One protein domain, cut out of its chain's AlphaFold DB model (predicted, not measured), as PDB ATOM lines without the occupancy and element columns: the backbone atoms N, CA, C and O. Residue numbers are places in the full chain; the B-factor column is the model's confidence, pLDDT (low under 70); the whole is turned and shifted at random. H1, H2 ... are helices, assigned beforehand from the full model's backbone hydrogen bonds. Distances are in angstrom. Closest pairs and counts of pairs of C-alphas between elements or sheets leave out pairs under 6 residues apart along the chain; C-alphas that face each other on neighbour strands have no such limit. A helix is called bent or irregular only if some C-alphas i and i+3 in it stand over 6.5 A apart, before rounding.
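Overview. This is residues 2 to 178 of the 188 residues of the protein "DUF1097 domain-containing protein" of Clostridium butyricum (UniProt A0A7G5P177). A bundle of helices has one long helical arm sticking out of it: residues 2 to 24 of H1 stand free, and the rest of H1 runs on to the bundle, where its second arm H1b covers one side. H2 lies nearest the middle of the whole and packs on H1b, H5 and H6, H3 crosses H5 and also packs on H6, and H4 packs on H3 and H5 at the end of the bundle away from H1b. The printed part has 177 residues with six named helices, H1 to H6 in chain order, and no named strand; the class is all helix. It is loose, with a radius of gyration of the C-alphas of 21.1 A, and the free arm makes much of the length in spans of 80 by 38 by 30 A.

Along the chain. Find C-alpha 2 at (86.964, 110.842, 81.836); here H1 begins, assigned by its hydrogen bonds as one helix, residues 2 to 46. It is bent, with C-alphas 34 and 37 at 6.8 A, and its arms are H1a, residues 2 to 34, 46.6 A long, and H1b, residues 37 to 46, 14.7 A long. The two arms stand at a shallow tilt of 9 degrees, while H1a has a kink of 34 degrees near residue 28. Next come H2, residues 53 to 64, and H3, residues 69 to 93, 35.7 A long, which starts at C-alpha 69 (137.647, 104.164, 90.008). H4 takes residues 100 to 121 and is 31.1 A long, and H5 takes residues 129 to 143. H6, residues 148 to 178, runs 43.9 A to C-alpha 178 at (128.986, 97.368, 82.886), with a kink of 27 degrees near residue 155. H1a, H3 and H6 are irregular: C-alphas 25 and 28 are 6.6 A apart, 70 and 73 are 6.9 A apart, only just irregular, and 149 and 152 are 7.6 A apart.

Arrangement. H1b, H2, H3, H4, H5 and H6 form an up and down bundle, each running against the one before it. Look first at H1a, whose residues 28 to 33 touch residues 169 to 177 of H6; the closest C-alphas, of Pro 28 and Gln 177, are 5.1 A apart. H1b and H2 form a hairpin at a shallow tilt of 33 degrees, only just short of steep, and their closest C-alphas, of Pro 37 and Leu 56, are 5.5 A apart. H2 touches H6 at a steep tilt of 47 degrees, the same way, with C-alphas of Ala 55 and Gly 165 closest at 3.8 A. H2 also touches H5, opposite ways at a shallow tilt of 10 degrees, with C-alphas of Ile 61 and Ala 131 closest at 6.4 A. H3 touches H5 at a steep tilt of 43 degrees, with C-alphas of Gly 78 and Trp 132 closest at 4.1 A. H3 and H4 form a hairpin, its closest C-alphas those of Met 93 and Val 104 at 6.1 A. H4 is apart from H1b, H2 and H6. In H2, H4 and H5 every O i to N i+4 pair is within hydrogen-bond range; in H1a 27 of 29, in H1b 4 of 6, in H3 19 of 21 and in H6 21 of 27 are.

Size, cuts and confidence. The farthest C-alphas, those of Leu 2 and Gly 97, are 79.6 A apart. Without residues 2 to 24 the body spans 55 by 38 by 22 A. The printed part has no cut and no long link; H2 to H3 and H5 to H6 are tight. Mean pLDDT of the printed part is 87.8, and residues 2 to 5 are under 70.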
ATOM      1  N   LEU A   2      86.150 111.663  82.760       59.22
ATOM      2  CA  LEU A   2      86.964 110.842  81.836       59.22
ATOM      3  C   LEU A   2      88.437 111.291  81.683       59.22
ATOM      4  O   LEU A   2      89.325 110.456  81.576       59.22
ATOM      5  N   MET A   3      88.710 112.603  81.699       57.78
ATOM      6  CA  MET A   3      90.085 113.131  81.621       57.78
ATOM      7  C   MET A   3      90.921 112.874  82.884       57.78
ATOM      8  O   MET A   3      92.134 112.757  82.769       57.78
ATOM      9  N   LEU A   4      90.290 112.773  84.062       59.75
ATOM     10  CA  LEU A   4      90.996 112.468  85.315       59.75
ATOM     11  C   LEU A   4      91.442 111.001  85.332       59.75
ATOM     12  O   LEU A   4      92.602 110.724  85.591       59.75
ATOM     13  N   PHE A   5      90.566 110.092  84.901       66.81
ATOM     14  CA  PHE A   5      90.872 108.660  84.811       66.81
ATOM     15  C   PHE A   5      92.040 108.362  83.853       66.81
ATOM     16  O   PHE A   5      92.912 107.550  84.142       66.81
ATOM     17  N   LYS A   6      92.098 109.084  82.728       71.88
ATOM     18  CA  LYS A   6      93.175 108.951  81.739       71.88
ATOM     19  C   LYS A   6      94.511 109.518  82.236       71.88
ATOM     20  O   LYS A   6      95.565 109.037  81.837       71.88
ATOM     21  N   ALA A   7      94.475 110.543  83.091       73.94
ATOM     22  CA  ALA A   7      95.673 111.076  83.734       73.94
ATOM     23  C   ALA A   7      96.237 110.085  84.764       73.94
ATOM     24  O   ALA A   7      97.448 109.878  84.795       73.94
ATOM     25  N   ASP A   8      95.368 109.425  85.534       79.06
ATOM     26  CA  ASP A   8      95.765 108.409  86.510       79.06
ATOM     27  C   ASP A   8      96.408 107.180  85.836       79.06
ATOM     28  O   ASP A   8      97.470 106.737  86.272       79.06
ATOM     29  N   GLU A   9      95.853 106.688  84.720       83.00
ATOM     30  CA  GLU A   9      96.464 105.606  83.920       83.00
ATOM     31  C   GLU A   9      97.866 105.969  83.410       83.00
ATOM     32  O   GLU A   9      98.800 105.178  83.539       83.00
ATOM     33  N   ILE A  10      98.047 107.186  82.883       85.25
ATOM     34  CA  ILE A  10      99.353 107.659  82.395       85.25
ATOM     35  C   ILE A  10     100.362 107.755  83.549       85.25
ATOM     36  O   ILE A  10     101.530 107.397  83.383       85.25
ATOM     37  N   ILE A  11      99.937 108.226  84.725       83.88
ATOM     38  CA  ILE A  11     100.801 108.317  85.911       83.88
ATOM     39  C   ILE A  11     101.235 106.922  86.370       83.88
ATOM     40  O   ILE A  11     102.422 106.729  86.650       83.88
ATOM     41  N   ILE A  12     100.313 105.955  86.404       85.00
ATOM     42  CA  ILE A  12     100.609 104.562  86.760       85.00
ATOM     43  C   ILE A  12     101.612 103.965  85.766       85.00
ATOM     44  O   ILE A  12     102.639 103.435  86.183       85.00
ATOM     45  N   GLU A  13     101.402 104.151  84.464       86.00
ATOM     46  CA  GLU A  13     102.297 103.635  83.422       86.00
ATOM     47  C   GLU A  13     103.700 104.283  83.469       86.00
ATOM     48  O   GLU A  13     104.720 103.644  83.189       86.00
ATOM     49  N   ILE A  14     103.795 105.568  83.835       85.81
ATOM     50  CA  ILE A  14     105.079 106.255  84.063       85.81
ATOM     51  C   ILE A  14     105.767 105.713  85.323       85.81
ATOM     52  O   ILE A  14     106.992 105.544  85.329       85.81
ATOM     53  N   MET A  15     105.009 105.460  86.392       82.75
ATOM     54  CA  MET A  15     105.528 104.884  87.633       82.75
ATOM     55  C   MET A  15     106.053 103.466  87.423       82.75
ATOM     56  O   MET A  15     107.173 103.185  87.850       82.75
ATOM     57  N   GLU A  16     105.293 102.609  86.742       84.56
ATOM     58  CA  GLU A  16     105.706 101.244  86.412       84.56
ATOM     59  C   GLU A  16     106.983 101.257  85.578       84.56
ATOM     60  O   GLU A  16     107.974 100.657  85.989       84.56
ATOM     61  N   ARG A  17     107.038 102.051  84.499       81.25
ATOM     62  CA  ARG A  17     108.260 102.195  83.691       81.25
ATOM     63  C   ARG A  17     109.458 102.652  84.521       81.25
ATOM     64  O   ARG A  17     110.522 102.044  84.447       81.25
ATOM     65  N   LYS A  18     109.303 103.681  85.363       80.25
ATOM     66  CA  LYS A  18     110.384 104.141  86.257       80.25
ATOM     67  C   LYS A  18     110.821 103.063  87.251       80.25
ATOM     68  O   LYS A  18     112.002 103.002  87.590       80.25
ATOM     69  N   MET A  19     109.893 102.246  87.743       77.44
ATOM     70  CA  MET A  19     110.188 101.159  88.672       77.44
ATOM     71  C   MET A  19     110.935 100.020  87.974       77.44
ATOM     72  O   MET A  19     111.973  99.590  88.475       77.44
ATOM     73  N   THR A  20     110.482  99.597  86.792       79.25
ATOM     74  CA  THR A  20     111.153  98.583  85.968       79.25
ATOM     75  C   THR A  20     112.569  99.018  85.600       79.25
ATOM     76  O   THR A  20     113.506  98.241  85.763       79.25
ATOM     77  N   GLU A  21     112.761 100.282  85.213       78.19
ATOM     78  CA  GLU A  21     114.084 100.844  84.918       78.19
ATOM     79  C   GLU A  21     114.994 100.896  86.153       78.19
ATOM     80  O   GLU A  21     116.183 100.576  86.079       78.19
ATOM     81  N   LYS A  22     114.459 101.253  87.327       78.81
ATOM     82  CA  LYS A  22     115.227 101.199  88.581       78.81
ATOM     83  C   LYS A  22     115.663  99.776  88.917       78.81
ATOM     84  O   LYS A  22     116.816  99.581  89.289       78.81
ATOM     85  N   ILE A  23     114.776  98.792  88.767       78.50
ATOM     86  CA  ILE A  23     115.086  97.380  89.028       78.50
ATOM     87  C   ILE A  23     116.133  96.869  88.032       78.50
ATOM     88  O   ILE A  23     117.125  96.278  88.459       78.50
ATOM     89  N   LYS A  24     115.976  97.161  86.733       75.62
ATOM     90  CA  LYS A  24     116.961  96.813  85.693       75.62
ATOM     91  C   LYS A  24     118.349  97.380  86.011       75.62
ATOM     92  O   LYS A  24     119.343  96.682  85.836       75.62
ATOM     93  N   ASN A  25     118.431  98.604  86.534       74.62
ATOM     94  CA  ASN A  25     119.704  99.224  86.916       74.62
ATOM     95  C   ASN A  25     120.265  98.719  88.259       74.62
ATOM     96  O   ASN A  25     121.481  98.683  88.433       74.62
ATOM     97  N   ALA A  26     119.411  98.304  89.198       79.50
ATOM     98  CA  ALA A  26     119.829  97.778  90.498       79.50
ATOM     99  C   ALA A  26     120.285  96.311  90.438       79.50
ATOM    100  O   ALA A  26     121.111  95.891  91.243       79.50
ATOM    101  N   MET A  27     119.769  95.525  89.491       79.12
ATOM    102  CA  MET A  27     120.031  94.086  89.412       79.12
ATOM    103  C   MET A  27     121.514  93.735  89.185       79.12
ATOM    104  O   MET A  27     122.019  92.880  89.913       79.12
ATOM    105  N   PRO A  28     122.262  94.400  88.279       79.75
ATOM    106  CA  PRO A  28     123.699  94.171  88.140       79.75
ATOM    107  C   PRO A  28     124.461  94.462  89.433       79.75
ATOM    108  O   PRO A  28     125.300  93.661  89.840       79.75
ATOM    109  N   LEU A  29     124.143  95.568  90.112       77.50
ATOM    110  CA  LEU A  29     124.762  95.938  91.384       77.50
ATOM    111  C   LEU A  29     124.461  94.895  92.471       77.50
ATOM    112  O   LEU A  29     125.375  94.435  93.152       77.50
ATOM    113  N   ALA A  30     123.199  94.475  92.591       82.81
ATOM    114  CA  ALA A  30     122.756  93.485  93.569       82.81
ATOM    115  C   ALA A  30     123.416  92.116  93.355       82.81
ATOM    116  O   ALA A  30     123.898  91.519  94.312       82.81
ATOM    117  N   ILE A  31     123.501  91.640  92.107       82.94
ATOM    118  CA  ILE A  31     124.189  90.384  91.762       82.94
ATOM    119  C   ILE A  31     125.670  90.477  92.131       82.94
ATOM    120  O   ILE A  31     126.230  89.557  92.722       82.94
ATOM    121  N   SER A  32     126.303  91.605  91.818       80.25
ATOM    122  CA  SER A  32     127.735  91.778  92.035       80.25
ATOM    123  C   SER A  32     128.092  91.869  93.520       80.25
ATOM    124  O   SER A  32     129.012  91.188  93.963       80.25
ATOM    125  N   ILE A  33     127.333  92.634  94.313       80.00
ATOM    126  CA  ILE A  33     127.496  92.706  95.777       80.00
ATOM    127  C   ILE A  33     127.042  91.402  96.457       80.00
ATOM    128  O   ILE A  33     127.565  91.038  97.504       80.00
ATOM    129  N   GLY A  34     126.104  90.666  95.866       84.12
ATOM    130  CA  GLY A  34     125.677  89.361  96.370       84.12
ATOM    131  C   GLY A  34     126.703  88.246  96.148       84.12
ATOM    132  O   GLY A  34     126.700  87.275  96.895       84.12
ATOM    133  N   LEU A  35     127.585  88.372  95.150       86.31
ATOM    134  CA  LEU A  35     128.555  87.330  94.782       86.31
ATOM    135  C   LEU A  35     129.998  87.681  95.143       86.31
ATOM    136  O   LEU A  35     130.683  86.877  95.771       86.31
ATOM    137  N   LEU A  36     130.484  88.862  94.750       87.69
ATOM    138  CA  LEU A  36     131.907  89.200  94.853       87.69
ATOM    139  C   LEU A  36     132.395  89.293  96.310       87.69
ATOM    140  O   LEU A  36     133.430  88.691  96.608       87.69
ATOM    141  N   PRO A  37     131.687  89.963  97.242       87.56
ATOM    142  CA  PRO A  37     132.087  90.009  98.644       87.56
ATOM    143  C   PRO A  37     132.059  88.646  99.350       87.56
ATOM    144  O   PRO A  37     133.060  88.327  99.994       87.56
ATOM    145  N   PRO A  38     131.014  87.795  99.221       89.75
ATOM    146  CA  PRO A  38     131.066  86.444  99.786       89.75
ATOM    147  C   PRO A  38     132.188  85.582  99.199       89.75
ATOM    148  O   PRO A  38     132.851  84.864  99.945       89.75
ATOM    149  N   LEU A  39     132.464  85.693  97.892       90.88
ATOM    150  CA  LEU A  39     133.604  85.010  97.270       90.88
ATOM    151  C   LEU A  39     134.931  85.440  97.905       90.88
ATOM    152  O   LEU A  39     135.742  84.586  98.259       90.88
ATOM    153  N   TRP A  40     135.140  86.744  98.108       90.38
ATOM    154  CA  TRP A  40     136.333  87.228  98.802       90.38
ATOM    155  C   TRP A  40     136.403  86.731 100.244       90.38
ATOM    156  O   TRP A  40     137.467  86.311 100.685       90.38
ATOM    157  N   ALA A  41     135.290  86.731 100.978       89.19
ATOM    158  CA  ALA A  41     135.267  86.252 102.356       89.19
ATOM    159  C   ALA A  41     135.760  84.795 102.465       89.19
ATOM    160  O   ALA A  41     136.572  84.484 103.336       89.19
ATOM    161  N   VAL A  42     135.371  83.928 101.523       90.12
ATOM    162  CA  VAL A  42     135.863  82.542 101.468       90.12
ATOM    163  C   VAL A  42     137.343  82.486 101.079       90.12
ATOM    164  O   VAL A  42     138.136  81.868 101.785       90.12
ATOM    165  N   VAL A  43     137.740  83.163  99.996       90.25
ATOM    166  CA  VAL A  43     139.127  83.121  99.495       90.25
ATOM    167  C   VAL A  43     140.109  83.712 100.506       90.25
ATOM    168  O   VAL A  43     141.179  83.155 100.720       90.25
ATOM    169  N   SER A  44     139.742  84.805 101.170       90.38
ATOM    170  CA  SER A  44     140.584  85.482 102.162       90.38
ATOM    171  C   SER A  44     140.984  84.559 103.318       90.38
ATOM    172  O   SER A  44     142.141  84.575 103.736       90.38
ATOM    173  N   SER A  45     140.081  83.665 103.737       88.44
ATOM    174  CA  SER A  45     140.357  82.652 104.761       88.44
ATOM    175  C   SER A  45     141.450  81.667 104.321       88.44
ATOM    176  O   SER A  45     142.281  81.273 105.132       88.44
ATOM    177  N   TRP A  46     141.509  81.304 103.033       89.19
ATOM    178  CA  TRP A  46     142.554  80.417 102.495       89.19
ATOM    179  C   TRP A  46     143.930  81.087 102.422       89.19
ATOM    180  O   TRP A  46     144.949  80.403 102.446       89.19
ATOM    181  N   VAL A  47     143.961  82.420 102.352       85.44
ATOM    182  CA  VAL A  47     145.191  83.231 102.328       85.44
ATOM    183  C   VAL A  47     145.588  83.686 103.747       85.44
ATOM    184  O   VAL A  47     146.517  84.469 103.918       85.44
ATOM    185  N   GLY A  48     144.907  83.194 104.791       85.88
ATOM    186  CA  GLY A  48     145.221  83.507 106.191       85.88
ATOM    187  C   GLY A  48     144.742  84.887 106.662       85.88
ATOM    188  O   GLY A  48     145.284  85.428 107.628       85.88
ATOM    189  N   ILE A  49     143.747  85.473 105.986       88.75
ATOM    190  CA  ILE A  49     143.092  86.727 106.377       88.75
ATOM    191  C   ILE A  49     141.752  86.396 107.043       88.75
ATOM    192  O   ILE A  49     140.768  86.084 106.377       88.75
ATOM    193  N   GLU A  50     141.704  86.497 108.368       86.00
ATOM    194  CA  GLU A  50     140.552  86.072 109.183       86.00
ATOM    195  C   GLU A  50     139.357  87.038 109.105       86.00
ATOM    196  O   GLU A  50     138.205  86.662 109.312       86.00
ATOM    197  N   PHE A  51     139.610  88.298 108.759       88.31
ATOM    198  CA  PHE A  51     138.611  89.367 108.705       88.31
ATOM    199  C   PHE A  51     138.236  89.735 107.259       88.31
ATOM    200  O   PHE A  51     138.177  90.903 106.875       88.31
ATOM    201  N   GLY A  52     137.927  88.719 106.445       85.94
ATOM    202  CA  GLY A  52     137.474  88.875 105.055       85.94
ATOM    203  C   GLY A  52     136.235  89.763 104.874       85.94
ATOM    204  O   GLY A  52     136.075  90.411 103.839       85.94
ATOM    205  N   TRP A  53     135.394  89.866 105.907       89.81
ATOM    206  CA  TRP A  53     134.219  90.743 105.944       89.81
ATOM    207  C   TRP A  53     134.566  92.236 105.825       89.81
ATOM    208  O   TRP A  53     133.732  93.024 105.383       89.81
ATOM    209  N   VAL A  54     135.797  92.638 106.161       93.06
ATOM    210  CA  VAL A  54     136.241  94.038 106.069       93.06
ATOM    211  C   VAL A  54     136.171  94.547 104.634       93.06
ATOM    212  O   VAL A  54     135.773  95.687 104.405       93.06
ATOM    213  N   ALA A  55     136.478  93.694 103.655       92.12
ATOM    214  CA  ALA A  55     136.414  94.078 102.252       92.12
ATOM    215  C   ALA A  55     134.990  94.492 101.845       92.12
ATOM    216  O   ALA A  55     134.828  95.459 101.104       92.12
ATOM    217  N   LEU A  56     133.956  93.819 102.368       90.00
ATOM    218  CA  LEU A  56     132.560  94.187 102.121       90.00
ATOM    219  C   LEU A  56     132.235  95.569 102.704       90.00
ATOM    220  O   LEU A  56     131.658  96.403 102.006       90.00
ATOM    221  N   ALA A  57     132.635  95.833 103.951       91.56
ATOM    222  CA  ALA A  57     132.429  97.136 104.586       91.56
ATOM    223  C   ALA A  57     133.126  98.263 103.797       91.56
ATOM    224  O   ALA A  57     132.522  99.294 103.497       91.56
ATOM    225  N   CYS A  58     134.373  98.032 103.383       92.00
ATOM    226  CA  CYS A  58     135.149  98.959 102.564       92.00
ATOM    227  C   CYS A  58     134.555  99.161 101.164       92.00
ATOM    228  O   CYS A  58     134.514 100.290 100.677       92.00
ATOM    229  N   GLY A  59     134.046  98.097 100.540       88.62
ATOM    230  CA  GLY A  59     133.314  98.169  99.278       88.62
ATOM    231  C   GLY A  59     132.045  99.016  99.397       88.62
ATOM    232  O   GLY A  59     131.760  99.820  98.516       88.62
ATOM    233  N   GLY A  60     131.328  98.925 100.521       87.88
ATOM    234  CA  GLY A  60     130.180  99.788 100.812       87.88
ATOM    235  C   GLY A  60     130.551 101.273 100.870       87.88
ATOM    236  O   GLY A  60     129.887 102.100 100.247       87.88
ATOM    237  N   ILE A  61     131.652 101.611 101.552       91.44
ATOM    238  CA  ILE A  61     132.184 102.986 101.593       91.44
ATOM    239  C   ILE A  61     132.576 103.458 100.187       91.44
ATOM    240  O   ILE A  61     132.317 104.604  99.824       91.44
ATOM    241  N   TYR A  62     133.168 102.579  99.381       89.88
ATOM    242  CA  TYR A  62     133.541 102.891  98.007       89.88
ATOM    243  C   TYR A  62     132.327 103.194  97.119       89.88
ATOM    244  O   TYR A  62     132.317 104.195  96.402       89.88
ATOM    245  N   VAL A  63     131.274 102.378  97.202       86.00
ATOM    246  CA  VAL A  63     130.021 102.616  96.472       86.00
ATOM    247  C   VAL A  63     129.366 103.920  96.937       86.00
ATOM    248  O   VAL A  63     128.930 104.716  96.107       86.00
ATOM    249  N   ALA A  64     129.369 104.199  98.245       87.31
ATOM    250  CA  ALA A  64     128.859 105.455  98.801       87.31
ATOM    251  C   ALA A  64     129.639 106.693  98.319       87.31
ATOM    252  O   ALA A  64     129.073 107.782  98.225       87.31
ATOM    253  N   ALA A  65     130.914 106.529  97.955       86.94
ATOM    254  CA  ALA A  65     131.739 107.577  97.361       86.94
ATOM    255  C   ALA A  65     131.449 107.828  95.865       86.94
ATOM    256  O   ALA A  65     132.128 108.647  95.247       86.94
ATOM    257  N   GLY A  66     130.471 107.139  95.268       82.44
ATOM    258  CA  GLY A  66     130.039 107.343  93.882       82.44
ATOM    259  C   GLY A  66     130.473 106.257  92.894       82.44
ATOM    260  O   GLY A  66     130.297 106.453  91.696       82.44
ATOM    261  N   ASP A  67     131.026 105.136  93.376       80.75
ATOM    262  CA  ASP A  67     131.402 103.958  92.568       80.75
ATOM    263  C   ASP A  67     132.319 104.284  91.363       80.75
ATOM    264  O   ASP A  67     132.281 103.622  90.327       80.75
ATOM    265  N   ASP A  68     133.165 105.316  91.468       81.06
ATOM    266  CA  ASP A  68     134.134 105.704  90.431       81.06
ATOM    267  C   ASP A  68     135.554 105.262  90.817       81.06
ATOM    268  O   ASP A  68     136.047 105.558  91.907       81.06
ATOM    269  N   VAL A  69     136.247 104.609  89.879       83.88
ATOM    270  CA  VAL A  69     137.647 104.164  90.008       83.88
ATOM    271  C   VAL A  69     138.581 105.326  90.336       83.88
ATOM    272  O   VAL A  69     139.567 105.141  91.050       83.88
ATOM    273  N   LYS A  70     138.250 106.544  89.891       85.94
ATOM    274  CA  LYS A  70     139.007 107.762  90.214       85.94
ATOM    275  C   LYS A  70     139.046 108.070  91.711       85.94
ATOM    276  O   LYS A  70     140.012 108.671  92.170       85.94
ATOM    277  N   ASN A  71     138.041 107.635  92.471       86.06
ATOM    278  CA  ASN A  71     137.980 107.842  93.918       86.06
ATOM    279  C   ASN A  71     138.796 106.788  94.686       86.06
ATOM    280  O   ASN A  71     139.148 107.003  95.846       86.06
ATOM    281  N   GLY A  72     139.155 105.673  94.038       88.62
ATOM    282  CA  GLY A  72     139.890 104.556  94.637       88.62
ATOM    283  C   GLY A  72     141.184 104.948  95.362       88.62
ATOM    284  O   GLY A  72     141.360 104.534  96.512       88.62
ATOM    285  N   PRO A  73     142.074 105.772  94.775       91.00
ATOM    286  CA  PRO A  73     143.296 106.213  95.446       91.00
ATOM    287  C   PRO A  73     143.031 106.999  96.736       91.00
ATOM    288  O   PRO A  73     143.646 106.713  97.761       91.00
ATOM    289  N   GLY A  74     142.077 107.937  96.723       91.62
ATOM    290  CA  GLY A  74     141.760 108.750  97.903       91.62
ATOM    291  C   GLY A  74     141.068 107.961  99.017       91.62
ATOM    292  O   GLY A  74     141.297 108.210 100.202       91.62
ATOM    293  N   ILE A  75     140.270 106.956  98.650       93.50
ATOM    294  CA  ILE A  75     139.668 106.003  99.593       93.50
ATOM    295  C   ILE A  75     140.743 105.090 100.189       93.50
ATOM    296  O   ILE A  75     140.770 104.887 101.400       93.50
ATOM    297  N   SER A  76     141.667 104.587  99.364       94.44
ATOM    298  CA  SER A  76     142.782 103.741  99.813       94.44
ATOM    299  C   SER A  76     143.696 104.483 100.788       94.44
ATOM    300  O   SER A  76     144.073 103.929 101.818       94.44
ATOM    301  N   LEU A  77     144.013 105.752 100.503       94.25
ATOM    302  CA  LEU A  77     144.765 106.608 101.422       94.25
ATOM    303  C   LEU A  77     144.000 106.847 102.725       94.25
ATOM    304  O   LEU A  77     144.591 106.751 103.797       94.25
ATOM    305  N   GLY A  78     142.688 107.086 102.651       94.12
ATOM    306  CA  GLY A  78     141.836 107.164 103.837       94.12
ATOM    307  C   GLY A  78     141.902 105.896 104.680       94.12
ATOM    308  O   GLY A  78     142.116 105.975 105.883       94.12
ATOM    309  N   PHE A  79     141.813 104.721 104.061       95.44
ATOM    310  CA  PHE A  79     141.941 103.443 104.762       95.44
ATOM    311  C   PHE A  79     143.319 103.229 105.390       95.44
ATOM    312  O   PHE A  79     143.410 102.746 106.517       95.44
ATOM    313  N   LEU A  80     144.393 103.633 104.715       95.44
ATOM    314  CA  LEU A  80     145.733 103.571 105.291       95.44
ATOM    315  C   LEU A  80     145.843 104.455 106.542       95.44
ATOM    316  O   LEU A  80     146.276 103.996 107.600       95.44
ATOM    317  N   LEU A  81     145.410 105.711 106.430       94.75
ATOM    318  CA  LEU A  81     145.449 106.663 107.536       94.75
ATOM    319  C   LEU A  81     144.532 106.234 108.684       94.75
ATOM    320  O   LEU A  81     144.927 106.350 109.839       94.75
ATOM    321  N   GLY A  82     143.364 105.665 108.381       95.06
ATOM    322  CA  GLY A  82     142.447 105.091 109.363       95.06
ATOM    323  C   GLY A  82     143.055 103.925 110.138       95.06
ATOM    324  O   GLY A  82     142.943 103.898 111.363       95.06
ATOM    325  N   CYS A  83     143.785 103.024 109.475       94.56
ATOM    326  CA  CYS A  83     144.497 101.937 110.154       94.56
ATOM    327  C   CYS A  83     145.570 102.474 111.104       94.56
ATOM    328  O   CYS A  83     145.668 102.024 112.246       94.56
ATOM    329  N   ILE A  84     146.353 103.464 110.661       94.62
ATOM    330  CA  ILE A  84     147.364 104.120 111.505       94.62
ATOM    331  C   ILE A  84     146.686 104.795 112.705       94.62
ATOM    332  O   ILE A  84     147.127 104.634 113.844       94.62
ATOM    333  N   TRP A  85     145.570 105.487 112.472       95.25
ATOM    334  CA  TRP A  85     144.773 106.119 113.524       95.25
ATOM    335  C   TRP A  85     144.241 105.098 114.535       95.25
ATOM    336  O   TRP A  85     144.287 105.343 115.736       95.25
ATOM    337  N   GLY A  86     143.793 103.929 114.070       94.31
ATOM    338  CA  GLY A  86     143.328 102.828 114.918       94.31
ATOM    339  C   GLY A  86     144.425 102.235 115.779       94.31
ATOM    340  O   GLY A  86     144.199 101.987 116.962       94.31
ATOM    341  N   TYR A  87     145.627 102.074 115.228       92.88
ATOM    342  CA  TYR A  87     146.789 101.635 115.997       92.88
ATOM    343  C   TYR A  87     147.115 102.623 117.127       92.88
ATOM    344  O   TYR A  87     147.257 102.220 118.284       92.88
ATOM    345  N   ILE A  88     147.179 103.921 116.811       93.62
ATOM    346  CA  ILE A  88     147.457 104.979 117.794       93.62
ATOM    347  C   ILE A  88     146.355 105.015 118.859       93.62
ATOM    348  O   ILE A  88     146.650 105.029 120.053       93.62
ATOM    349  N   ALA A  89     145.089 104.970 118.446       93.94
ATOM    350  CA  ALA A  89     143.953 104.985 119.356       93.94
ATOM    351  C   ALA A  89     143.973 103.784 120.309       93.94
ATOM    352  O   ALA A  89     143.793 103.963 121.512       93.94
ATOM    353  N   ASN A  90     144.279 102.583 119.807       92.50
ATOM    354  CA  ASN A  90     144.405 101.394 120.645       92.50
ATOM    355  C   ASN A  90     145.523 101.542 121.688       92.50
ATOM    356  O   ASN A  90     145.346 101.156 122.839       92.50
ATOM    357  N   LYS A  91     146.656 102.158 121.323       91.38
ATOM    358  CA  LYS A  91     147.731 102.469 122.279       91.38
ATOM    359  C   LYS A  91     147.290 103.466 123.348       91.38
ATOM    360  O   LYS A  91     147.562 103.244 124.524       91.38
ATOM    361  N   CYS A  92     146.574 104.521 122.968       92.06
ATOM    362  CA  CYS A  92     146.035 105.490 123.923       92.06
ATOM    363  C   CYS A  92     144.999 104.862 124.872       92.06
ATOM    364  O   CYS A  92     144.948 105.221 126.044       92.06
ATOM    365  N   MET A  93     144.202 103.902 124.396       90.69
ATOM    366  CA  MET A  93     143.206 103.192 125.210       90.69
ATOM    367  C   MET A  93     143.816 102.198 126.215       90.69
ATOM    368  O   MET A  93     143.107 101.734 127.103       90.69
ATOM    369  N   GLN A  94     145.116 101.899 126.122       89.12
ATOM    370  CA  GLN A  94     145.840 101.045 127.076       89.12
ATOM    371  C   GLN A  94     146.455 101.830 128.250       89.12
ATOM    372  O   GLN A  94     147.110 101.236 129.107       89.12
ATOM    373  N   ILE A  95     146.268 103.156 128.313       90.44
ATOM    374  CA  ILE A  95     146.769 103.978 129.422       90.44
ATOM    375  C   ILE A  95     146.060 103.584 130.723       90.44
ATOM    376  O   ILE A  95     144.840 103.668 130.849       90.44
ATOM    377  N   THR A  96     146.842 103.183 131.721       87.62
ATOM    378  CA  THR A  96     146.339 102.786 133.041       87.62
ATOM    379  C   THR A  96     146.154 103.992 133.965       87.62
ATOM    380  O   THR A  96     146.881 104.976 133.856       87.62
ATOM    381  N   GLY A  97     145.236 103.897 134.931       87.75
ATOM    382  CA  GLY A  97     145.036 104.921 135.973       87.75
ATOM    383  C   GLY A  97     143.898 105.913 135.705       87.75
ATOM    384  O   GLY A  97     143.605 106.748 136.555       87.75
ATOM    385  N   ILE A  98     143.220 105.794 134.562       90.75
ATOM    386  CA  ILE A  98     142.014 106.556 134.216       90.75
ATOM    387  C   ILE A  98     140.836 105.579 134.138       90.75
ATOM    388  O   ILE A  98     141.006 104.412 133.783       90.75
ATOM    389  N   ASN A  99     139.627 106.043 134.463       94.62
ATOM    390  CA  ASN A  99     138.417 105.258 134.230       94.62
ATOM    391  C   ASN A  99     138.314 104.867 132.742       94.62
ATOM    392  O   ASN A  99     138.361 105.730 131.869       94.62
ATOM    393  N   GLN A 100     138.140 103.576 132.454       90.25
ATOM    394  CA  GLN A 100     138.200 103.053 131.088       90.25
ATOM    395  C   GLN A 100     137.116 103.630 130.163       90.25
ATOM    396  O   GLN A 100     137.404 103.940 129.010       90.25
ATOM    397  N   ASN A 101     135.897 103.859 130.663       94.25
ATOM    398  CA  ASN A 101     134.823 104.462 129.866       94.25
ATOM    399  C   ASN A 101     135.143 105.919 129.519       94.25
ATOM    400  O   ASN A 101     134.922 106.358 128.391       94.25
ATOM    401  N   LEU A 102     135.710 106.655 130.480       94.19
ATOM    402  CA  LEU A 102     136.171 108.021 130.253       94.19
ATOM    403  C   LEU A 102     137.335 108.056 129.255       94.19
ATOM    404  O   LEU A 102     137.344 108.903 128.369       94.19
ATOM    405  N   LEU A 103     138.290 107.129 129.362       94.19
ATOM    406  CA  LEU A 103     139.432 107.048 128.453       94.19
ATOM    407  C   LEU A 103     138.987 106.764 127.015       94.19
ATOM    408  O   LEU A 103     139.404 107.471 126.103       94.19
ATOM    409  N   VAL A 104     138.097 105.788 126.812       93.62
ATOM    410  CA  VAL A 104     137.526 105.492 125.489       93.62
ATOM    411  C   VAL A 104     136.805 106.719 124.932       93.62
ATOM    412  O   VAL A 104     137.057 107.098 123.790       93.62
ATOM    413  N   PHE A 105     135.973 107.387 125.739       95.31
ATOM    414  CA  PHE A 105     135.292 108.614 125.324       95.31
ATOM    415  C   PHE A 105     136.282 109.704 124.896       95.31
ATOM    416  O   PHE A 105     136.132 110.274 123.817       95.31
ATOM    417  N   LEU A 106     137.312 109.972 125.702       95.75
ATOM    418  CA  LEU A 106     138.306 111.005 125.410       95.75
ATOM    419  C   LEU A 106     139.114 110.682 124.155       95.75
ATOM    420  O   LEU A 106     139.284 111.558 123.309       95.75
ATOM    421  N   VAL A 107     139.574 109.437 123.999       95.06
ATOM    422  CA  VAL A 107     140.322 109.010 122.810       95.06
ATOM    423  C   VAL A 107     139.457 109.164 121.564       95.06
ATOM    424  O   VAL A 107     139.896 109.792 120.605       95.06
ATOM    425  N   LEU A 108     138.217 108.665 121.581       94.62
ATOM    426  CA  LEU A 108     137.320 108.777 120.430       94.62
ATOM    427  C   LEU A 108     136.961 110.237 120.117       94.62
ATOM    428  O   LEU A 108     136.953 110.638 118.954       94.62
ATOM    429  N   CYS A 109     136.708 111.049 121.142       95.81
ATOM    430  CA  CYS A 109     136.354 112.456 120.987       95.81
ATOM    431  C   CYS A 109     137.516 113.268 120.398       95.81
ATOM    432  O   CYS A 109     137.370 113.902 119.353       95.81
ATOM    433  N   ILE A 110     138.694 113.206 121.026       96.19
ATOM    434  CA  ILE A 110     139.858 114.001 120.625       96.19
ATOM    435  C   ILE A 110     140.381 113.525 119.272       96.19
ATOM    436  O   ILE A 110     140.583 114.334 118.368       96.19
ATOM    437  N   MET A 111     140.575 112.216 119.092       96.06
ATOM    438  CA  MET A 111     141.113 111.694 117.837       96.06
ATOM    439  C   MET A 111     140.122 111.825 116.684       96.06
ATOM    440  O   MET A 111     140.559 112.059 115.557       96.06
ATOM    441  N   GLY A 112     138.816 111.721 116.946       94.56
ATOM    442  CA  GLY A 112     137.777 111.988 115.953       94.56
ATOM    443  C   GLY A 112     137.771 113.454 115.526       94.56
ATOM    444  O   GLY A 112     137.803 113.745 114.330       94.56
ATOM    445  N   PHE A 113     137.826 114.381 116.486       95.38
ATOM    446  CA  PHE A 113     137.924 115.815 116.212       95.38
ATOM    447  C   PHE A 113     139.165 116.149 115.372       95.38
ATOM    448  O   PHE A 113     139.056 116.780 114.321       95.38
ATOM    449  N   VAL A 114     140.339 115.662 115.785       95.25
ATOM    450  CA  VAL A 114     141.598 115.883 115.059       95.25
ATOM    451  C   VAL A 114     141.544 115.276 113.657       95.25
ATOM    452  O   VAL A 114     141.966 115.929 112.706       95.25
ATOM    453  N   CYS A 115     140.986 114.072 113.498       93.50
ATOM    454  CA  CYS A 115     140.829 113.434 112.191       93.50
ATOM    455  C   CYS A 115     140.027 114.309 111.221       93.50
ATOM    456  O   CYS A 115     140.435 114.479 110.075       93.50
ATOM    457  N   VAL A 116     138.903 114.878 111.668       93.69
ATOM    458  CA  VAL A 116     138.052 115.726 110.819       93.69
ATOM    459  C   VAL A 116     138.778 117.012 110.434       93.69
ATOM    460  O   VAL A 116     138.788 117.376 109.258       93.69
ATOM    461  N   ILE A 117     139.438 117.668 111.392       94.38
ATOM    462  CA  ILE A 117     140.218 118.880 111.113       94.38
ATOM    463  C   ILE A 117     141.335 118.584 110.112       94.38
ATOM    464  O   ILE A 117     141.455 119.301 109.121       94.38
ATOM    465  N   LEU A 118     142.118 117.520 110.311       92.38
ATOM    466  CA  LEU A 118     143.205 117.148 109.400       92.38
ATOM    467  C   LEU A 118     142.698 116.780 108.005       92.38
ATOM    468  O   LEU A 118     143.274 117.219 107.011       92.38
ATOM    469  N   ALA A 119     141.615 116.009 107.914       89.50
ATOM    470  CA  ALA A 119     141.039 115.627 106.632       89.50
ATOM    471  C   ALA A 119     140.560 116.845 105.830       89.50
ATOM    472  O   ALA A 119     140.790 116.895 104.629       89.50
ATOM    473  N   ILE A 120     139.943 117.833 106.485       88.88
ATOM    474  CA  ILE A 120     139.405 119.025 105.812       88.88
ATOM    475  C   ILE A 120     140.499 120.054 105.507       88.88
ATOM    476  O   ILE A 120     140.441 120.708 104.475       88.88
ATOM    477  N   THR A 121     141.495 120.220 106.381       88.38
ATOM    478  CA  THR A 121     142.495 121.299 106.240       88.38
ATOM    479  C   THR A 121     143.770 120.874 105.521       88.38
ATOM    480  O   THR A 121     144.309 121.641 104.729       88.38
ATOM    481  N   VAL A 122     144.270 119.666 105.789       83.50
ATOM    482  CA  VAL A 122     145.566 119.192 105.275       83.50
ATOM    483  C   VAL A 122     145.374 118.281 104.065       83.50
ATOM    484  O   VAL A 122     146.151 118.338 103.115       83.50
ATOM    485  N   PHE A 123     144.328 117.454 104.080       84.06
ATOM    486  CA  PHE A 123     144.130 116.382 103.101       84.06
ATOM    487  C   PHE A 123     142.853 116.524 102.257       84.06
ATOM    488  O   PHE A 123     142.417 115.536 101.663       84.06
ATOM    489  N   GLU A 124     142.301 117.738 102.141       77.62
ATOM    490  CA  GLU A 124     140.971 118.042 101.570       77.62
ATOM    491  C   GLU A 124     140.677 117.326 100.241       77.62
ATOM    492  O   GLU A 124     139.579 116.825 100.011       77.62
ATOM    493  N   LYS A 125     141.676 117.256  99.356       79.25
ATOM    494  CA  LYS A 125     141.550 116.671  98.009       79.25
ATOM    495  C   LYS A 125     142.178 115.286  97.876       79.25
ATOM    496  O   LYS A 125     142.047 114.657  96.830       79.25
ATOM    497  N   ALA A 126     142.905 114.842  98.895       83.12
ATOM    498  CA  ALA A 126     143.701 113.623  98.853       83.12
ATOM    499  C   ALA A 126     143.007 112.448  99.546       83.12
ATOM    500  O   ALA A 126     143.248 111.305  99.171       83.12
ATOM    501  N   VAL A 127     142.166 112.711 100.551       88.12
ATOM    502  CA  VAL A 127     141.607 111.663 101.408       88.12
ATOM    503  C   VAL A 127     140.093 111.749 101.473       88.12
ATOM    504  O   VAL A 127     139.516 112.794 101.769       88.12
ATOM    505  N   TYR A 128     139.437 110.609 101.269       91.81
ATOM    506  CA  TYR A 128     138.007 110.495 101.511       91.81
ATOM    507  C   TYR A 128     137.747 110.316 103.015       91.81
ATOM    508  O   TYR A 128     138.016 109.256 103.579       91.81
ATOM    509  N   LEU A 129     137.229 111.356 103.677       92.50
ATOM    510  CA  LEU A 129     137.003 111.360 105.130       92.50
ATOM    511  C   LEU A 129     136.181 110.151 105.637       92.50
ATOM    512  O   LEU A 129     136.601 109.542 106.623       92.50
ATOM    513  N   PRO A 130     135.076 109.729 104.984       93.00
ATOM    514  CA  PRO A 130     134.342 108.541 105.426       93.00
ATOM    515  C   PRO A 130     135.177 107.256 105.378       93.00
ATOM    516  O   PRO A 130     134.984 106.377 106.213       93.00
ATOM    517  N   ALA A 131     136.142 107.155 104.455       94.69
ATOM    518  CA  ALA A 131     137.075 106.033 104.429       94.69
ATOM    519  C   ALA A 131     138.029 106.066 105.625       94.69
ATOM    520  O   ALA A 131     138.213 105.040 106.274       94.69
ATOM    521  N   TRP A 132     138.574 107.236 105.966       95.94
ATOM    522  CA  TRP A 132     139.430 107.385 107.146       95.94
ATOM    523  C   TRP A 132     138.693 106.980 108.425       95.94
ATOM    524  O   TRP A 132     139.146 106.085 109.142       95.94
ATOM    525  N   LEU A 133     137.524 107.572 108.681       94.75
ATOM    526  CA  LEU A 133     136.740 107.275 109.883       94.75
ATOM    527  C   LEU A 133     136.247 105.821 109.916       94.75
ATOM    528  O   LEU A 133     136.313 105.174 110.960       94.75
ATOM    529  N   GLY A 134     135.798 105.285 108.778       94.75
ATOM    530  CA  GLY A 134     135.338 103.900 108.680       94.75
ATOM    531  C   GLY A 134     136.457 102.894 108.943       94.75
ATOM    532  O   GLY A 134     136.279 101.955 109.717       94.75
ATOM    533  N   SER A 135     137.638 103.116 108.363       94.81
ATOM    534  CA  SER A 135     138.802 102.268 108.617       94.81
ATOM    535  C   SER A 135     139.277 102.355 110.062       94.81
ATOM    536  O   SER A 135     139.587 101.323 110.650       94.81
ATOM    537  N   TRP A 136     139.259 103.546 110.665       95.69
ATOM    538  CA  TRP A 136     139.602 103.715 112.074       95.69
ATOM    539  C   TRP A 136     138.715 102.867 112.996       95.69
ATOM    540  O   TRP A 136     139.229 102.164 113.868       95.69
ATOM    541  N   ALA A 137     137.397 102.872 112.769       94.44
ATOM    542  CA  ALA A 137     136.456 102.071 113.547       94.44
ATOM    543  C   ALA A 137     136.719 100.560 113.410       94.44
ATOM    544  O   ALA A 137     136.763  99.840 114.408       94.44
ATOM    545  N   VAL A 138     136.953 100.082 112.183       94.31
ATOM    546  CA  VAL A 138     137.280  98.671 111.921       94.31
ATOM    547  C   VAL A 138     138.617  98.284 112.560       94.31
ATOM    548  O   VAL A 138     138.717  97.242 113.207       94.31
ATOM    549  N   ALA A 139     139.636  99.135 112.421       94.69
ATOM    550  CA  ALA A 139     140.962  98.917 112.982       94.69
ATOM    551  C   ALA A 139     140.924  98.818 114.512       94.69
ATOM    552  O   ALA A 139     141.556  97.929 115.072       94.69
ATOM    553  N   LEU A 140     140.139  99.659 115.193       93.00
ATOM    554  CA  LEU A 140     139.927  99.552 116.641       93.00
ATOM    555  C   LEU A 140     139.287  98.217 117.044       93.00
ATOM    556  O   LEU A 140     139.728  97.601 118.013       93.00
ATOM    557  N   GLY A 141     138.291  97.747 116.287       91.19
ATOM    558  CA  GLY A 141     137.631  96.465 116.550       91.19
ATOM    559  C   GLY A 141     138.582  95.266 116.479       91.19
ATOM    560  O   GLY A 141     138.443  94.326 117.261       91.19
ATOM    561  N   ILE A 142     139.571  95.316 115.581       92.12
ATOM    562  CA  ILE A 142     140.566  94.250 115.392       92.12
ATOM    563  C   ILE A 142     141.737  94.414 116.367       92.12
ATOM    564  O   ILE A 142     142.098  93.474 117.076       92.12
ATOM    565  N   PHE A 143     142.329  95.607 116.454       91.38
ATOM    566  CA  PHE A 143     143.502  95.853 117.294       91.38
ATOM    567  C   PHE A 143     143.202  95.790 118.789       91.38
ATOM    568  O   PHE A 143     144.091  95.419 119.551       91.38
ATOM    569  N   GLY A 144     141.969  96.084 119.212       85.69
ATOM    570  CA  GLY A 144     141.552  95.908 120.605       85.69
ATOM    571  C   GLY A 144     141.573  94.449 121.072       85.69
ATOM    572  O   GLY A 144     141.658  94.190 122.267       85.69
ATOM    573  N   GLN A 145     141.530  93.497 120.135       85.12
ATOM    574  CA  GLN A 145     141.556  92.055 120.401       85.12
ATOM    575  C   GLN A 145     142.889  91.403 120.000       85.12
ATOM    576  O   GLN A 145     143.097  90.218 120.240       85.12
ATOM    577  N   THR A 146     143.796  92.165 119.381       86.62
ATOM    578  CA  THR A 146     145.056  91.652 118.836       86.62
ATOM    579  C   THR A 146     146.178  91.770 119.873       86.62
ATOM    580  O   THR A 146     146.447  92.881 120.346       86.62
ATOM    581  N   PRO A 147     146.891  90.675 120.200       85.31
ATOM    582  CA  PRO A 147     148.107  90.740 121.002       85.31
ATOM    583  C   PRO A 147     149.160  91.646 120.362       85.31
ATOM    584  O   PRO A 147     149.281  91.735 119.142       85.31
ATOM    585  N   GLN A 148     149.991  92.291 121.181       79.31
ATOM    586  CA  GLN A 148     150.988  93.236 120.673       79.31
ATOM    587  C   GLN A 148     151.988  92.607 119.684       79.31
ATOM    588  O   GLN A 148     152.475  93.312 118.800       79.31
ATOM    589  N   ALA A 149     152.289  91.314 119.834       79.81
ATOM    590  CA  ALA A 149     153.205  90.577 118.963       79.81
ATOM    591  C   ALA A 149     152.695  90.479 117.515       79.81
ATOM    592  O   ALA A 149     153.484  90.610 116.582       79.81
ATOM    593  N   ASP A 150     151.378  90.366 117.334       88.88
ATOM    594  CA  ASP A 150     150.750  90.111 116.031       88.88
ATOM    595  C   ASP A 150     150.216  91.396 115.381       88.88
ATOM    596  O   ASP A 150     149.640  91.373 114.294       88.88
ATOM    597  N   MET A 151     150.401  92.555 116.027       87.31
ATOM    598  CA  MET A 151     149.841  93.827 115.563       87.31
ATOM    599  C   MET A 151     150.269  94.195 114.147       87.31
ATOM    600  O   MET A 151     149.443  94.664 113.369       87.31
ATOM    601  N   LEU A 152     151.551  94.027 113.818       88.88
ATOM    602  CA  LEU A 152     152.065  94.397 112.502       88.88
ATOM    603  C   LEU A 152     151.527  93.458 111.418       88.88
ATOM    604  O   LEU A 152     151.146  93.915 110.342       88.88
ATOM    605  N   GLU A 153     151.429  92.166 111.722       90.69
ATOM    606  CA  GLU A 153     150.835  91.179 110.823       90.69
ATOM    607  C   GLU A 153     149.350  91.481 110.580       90.69
ATOM    608  O   GLU A 153     148.922  91.605 109.431       90.69
ATOM    609  N   ASN A 154     148.576  91.695 111.647       92.06
ATOM    610  CA  ASN A 154     147.159  92.029 111.542       92.06
ATOM    611  C   ASN A 154     146.928  93.387 110.877       92.06
ATOM    612  O   ASN A 154     145.963  93.533 110.132       92.06
ATOM    613  N   PHE A 155     147.822  94.360 111.066       92.56
ATOM    614  CA  PHE A 155     147.787  95.633 110.348       92.56
ATOM    615  C   PHE A 155     147.936  95.428 108.835       92.56
ATOM    616  O   PHE A 155     147.152  95.973 108.060       92.56
ATOM    617  N   ILE A 156     148.894  94.603 108.397       92.81
ATOM    618  CA  ILE A 156     149.102  94.309 106.971       92.81
ATOM    619  C   ILE A 156     147.912  93.535 106.399       92.81
ATOM    620  O   ILE A 156     147.376  93.922 105.359       92.81
ATOM    621  N   LYS A 157     147.455  92.480 107.085       93.44
ATOM    622  CA  LYS A 157     146.264  91.716 106.680       93.44
ATOM    623  C   LYS A 157     145.044  92.627 106.555       93.44
ATOM    624  O   LYS A 157     144.259  92.481 105.618       93.44
ATOM    625  N   LEU A 158     144.899  93.584 107.475       94.12
ATOM    626  CA  LEU A 158     143.793  94.532 107.473       94.12
ATOM    627  C   LEU A 158     143.860  95.443 106.253       94.12
ATOM    628  O   LEU A 158     142.867  95.579 105.543       94.12
ATOM    629  N   LEU A 159     145.033  96.005 105.959       93.94
ATOM    630  CA  LEU A 159     145.228  96.814 104.759       93.94
ATOM    631  C   LEU A 159     144.924  96.029 103.483       93.94
ATOM    632  O   LEU A 159     144.243  96.555 102.606       93.94
ATOM    633  N   ILE A 160     145.361  94.771 103.382       93.56
ATOM    634  CA  ILE A 160     145.050  93.916 102.227       93.56
ATOM    635  C   ILE A 160     143.534  93.731 102.093       93.56
ATOM    636  O   ILE A 160     142.994  93.900 101.000       93.56
ATOM    637  N   ALA A 161     142.829  93.447 103.191       93.88
ATOM    638  CA  ALA A 161     141.375  93.303 103.179       93.88
ATOM    639  C   ALA A 161     140.664  94.606 102.768       93.88
ATOM    640  O   ALA A 161     139.725  94.580 101.972       93.88
ATOM    641  N   MET A 162     141.132  95.759 103.251       94.50
ATOM    642  CA  MET A 162     140.577  97.065 102.882       94.50
ATOM    643  C   MET A 162     140.825  97.398 101.407       94.50
ATOM    644  O   MET A 162     139.914  97.852 100.712       94.50
ATOM    645  N   LEU A 163     142.029  97.122 100.900       93.94
ATOM    646  CA  LEU A 163     142.379  97.311  99.493       93.94
ATOM    647  C   LEU A 163     141.595  96.368  98.578       93.94
ATOM    648  O   LEU A 163     141.171  96.792  97.505       93.94
ATOM    649  N   ALA A 164     141.326  95.133  99.004       92.94
ATOM    650  CA  ALA A 164     140.410  94.247  98.292       92.94
ATOM    651  C   ALA A 164     138.994  94.844  98.225       92.94
ATOM    652  O   ALA A 164     138.348  94.787  97.179       92.94
ATOM    653  N   GLY A 165     138.538  95.511  99.288       90.62
ATOM    654  CA  GLY A 165     137.288  96.272  99.270       90.62
ATOM    655  C   GLY A 165     137.257  97.375  98.204       90.62
ATOM    656  O   GLY A 165     136.277  97.499  97.476       90.62
ATOM    657  N   VAL A 166     138.343  98.138  98.056       92.19
ATOM    658  CA  VAL A 166     138.439  99.219  97.054       92.19
ATOM    659  C   VAL A 166     138.561  98.675  95.634       92.19
ATOM    660  O   VAL A 166     137.817  99.072  94.741       92.19
ATOM    661  N   TRP A 167     139.525  97.791  95.399       92.50
ATOM    662  CA  TRP A 167     139.951  97.440  94.045       92.50
ATOM    663  C   TRP A 167     139.203  96.234  93.487       92.50
ATOM    664  O   TRP A 167     138.819  96.241  92.319       92.50
ATOM    665  N   TYR A 168     138.946  95.222  94.316       89.00
ATOM    666  CA  TYR A 168     138.210  94.032  93.895       89.00
ATOM    667  C   TYR A 168     136.689  94.219  94.040       89.00
ATOM    668  O   TYR A 168     135.946  93.988  93.091       89.00
ATOM    669  N   ILE A 169     136.198  94.698  95.185       84.31
ATOM    670  CA  ILE A 169     134.746  94.886  95.387       84.31
ATOM    671  C   ILE A 169     134.249  96.222  94.824       84.31
ATOM    672  O   ILE A 169     133.095  96.307  94.421       84.31
ATOM    673  N   GLY A 170     135.084  97.257  94.769       83.88
ATOM    674  CA  GLY A 170     134.728  98.545  94.173       83.88
ATOM    675  C   GLY A 170     135.026  98.599  92.674       83.88
ATOM    676  O   GLY A 170     134.144  98.434  91.831       83.88
ATOM    677  N   ALA A 171     136.291  98.815  92.319       82.50
ATOM    678  CA  ALA A 171     136.693  99.094  90.940       82.50
ATOM    679  C   ALA A 171     136.357  97.956  89.954       82.50
ATOM    680  O   ALA A 171     135.817  98.213  88.873       82.50
ATOM    681  N   PHE A 172     136.631  96.698  90.316       84.81
ATOM    682  CA  PHE A 172     136.304  95.550  89.463       84.81
ATOM    683  C   PHE A 172     134.791  95.299  89.365       84.81
ATOM    684  O   PHE A 172     134.294  94.964  88.289       84.81
ATOM    685  N   ASN A 173     134.033  95.543  90.433       79.69
ATOM    686  CA  ASN A 173     132.575  95.469  90.399       79.69
ATOM    687  C   ASN A 173     131.971  96.457  89.388       79.69
ATOM    688  O   ASN A 173     131.114  96.068  88.603       79.69
ATOM    689  N   ASN A 174     132.462  97.697  89.307       78.00
ATOM    690  CA  ASN A 174     131.997  98.650  88.290       78.00
ATOM    691  C   ASN A 174     132.216  98.108  86.856       78.00
ATOM    692  O   ASN A 174     131.340  98.207  85.989       78.00
ATOM    693  N   TYR A 175     133.350  97.445  86.604       79.38
ATOM    694  CA  TYR A 175     133.581  96.756  85.329       79.38
ATOM    695  C   TYR A 175     132.585  95.606  85.101       79.38
ATOM    696  O   TYR A 175     131.990  95.498  84.025       79.38
ATOM    697  N   PHE A 176     132.354  94.780  86.121       80.00
ATOM    698  CA  PHE A 176     131.442  93.641  86.053       80.00
ATOM    699  C   PHE A 176     129.975  94.067  85.855       80.00
ATOM    700  O   PHE A 176     129.266  93.492  85.028       80.00
ATOM    701  N   GLN A 177     129.536  95.148  86.500       77.00
ATOM    702  CA  GLN A 177     128.211  95.739  86.297       77.00
ATOM    703  C   GLN A 177     128.020  96.240  84.863       77.00
ATOM    704  O   GLN A 177     126.990  95.963  84.243       77.00
ATOM    705  N   LYS A 178     129.017  96.936  84.296       79.62
ATOM    706  CA  LYS A 178     128.986  97.368  82.886       79.62
ATOM    707  C   LYS A 178     128.896  96.174  81.939       79.62
ATOM    708  O   LYS A 178     128.140  96.221  80.969       79.62
TER     709      LYS A 178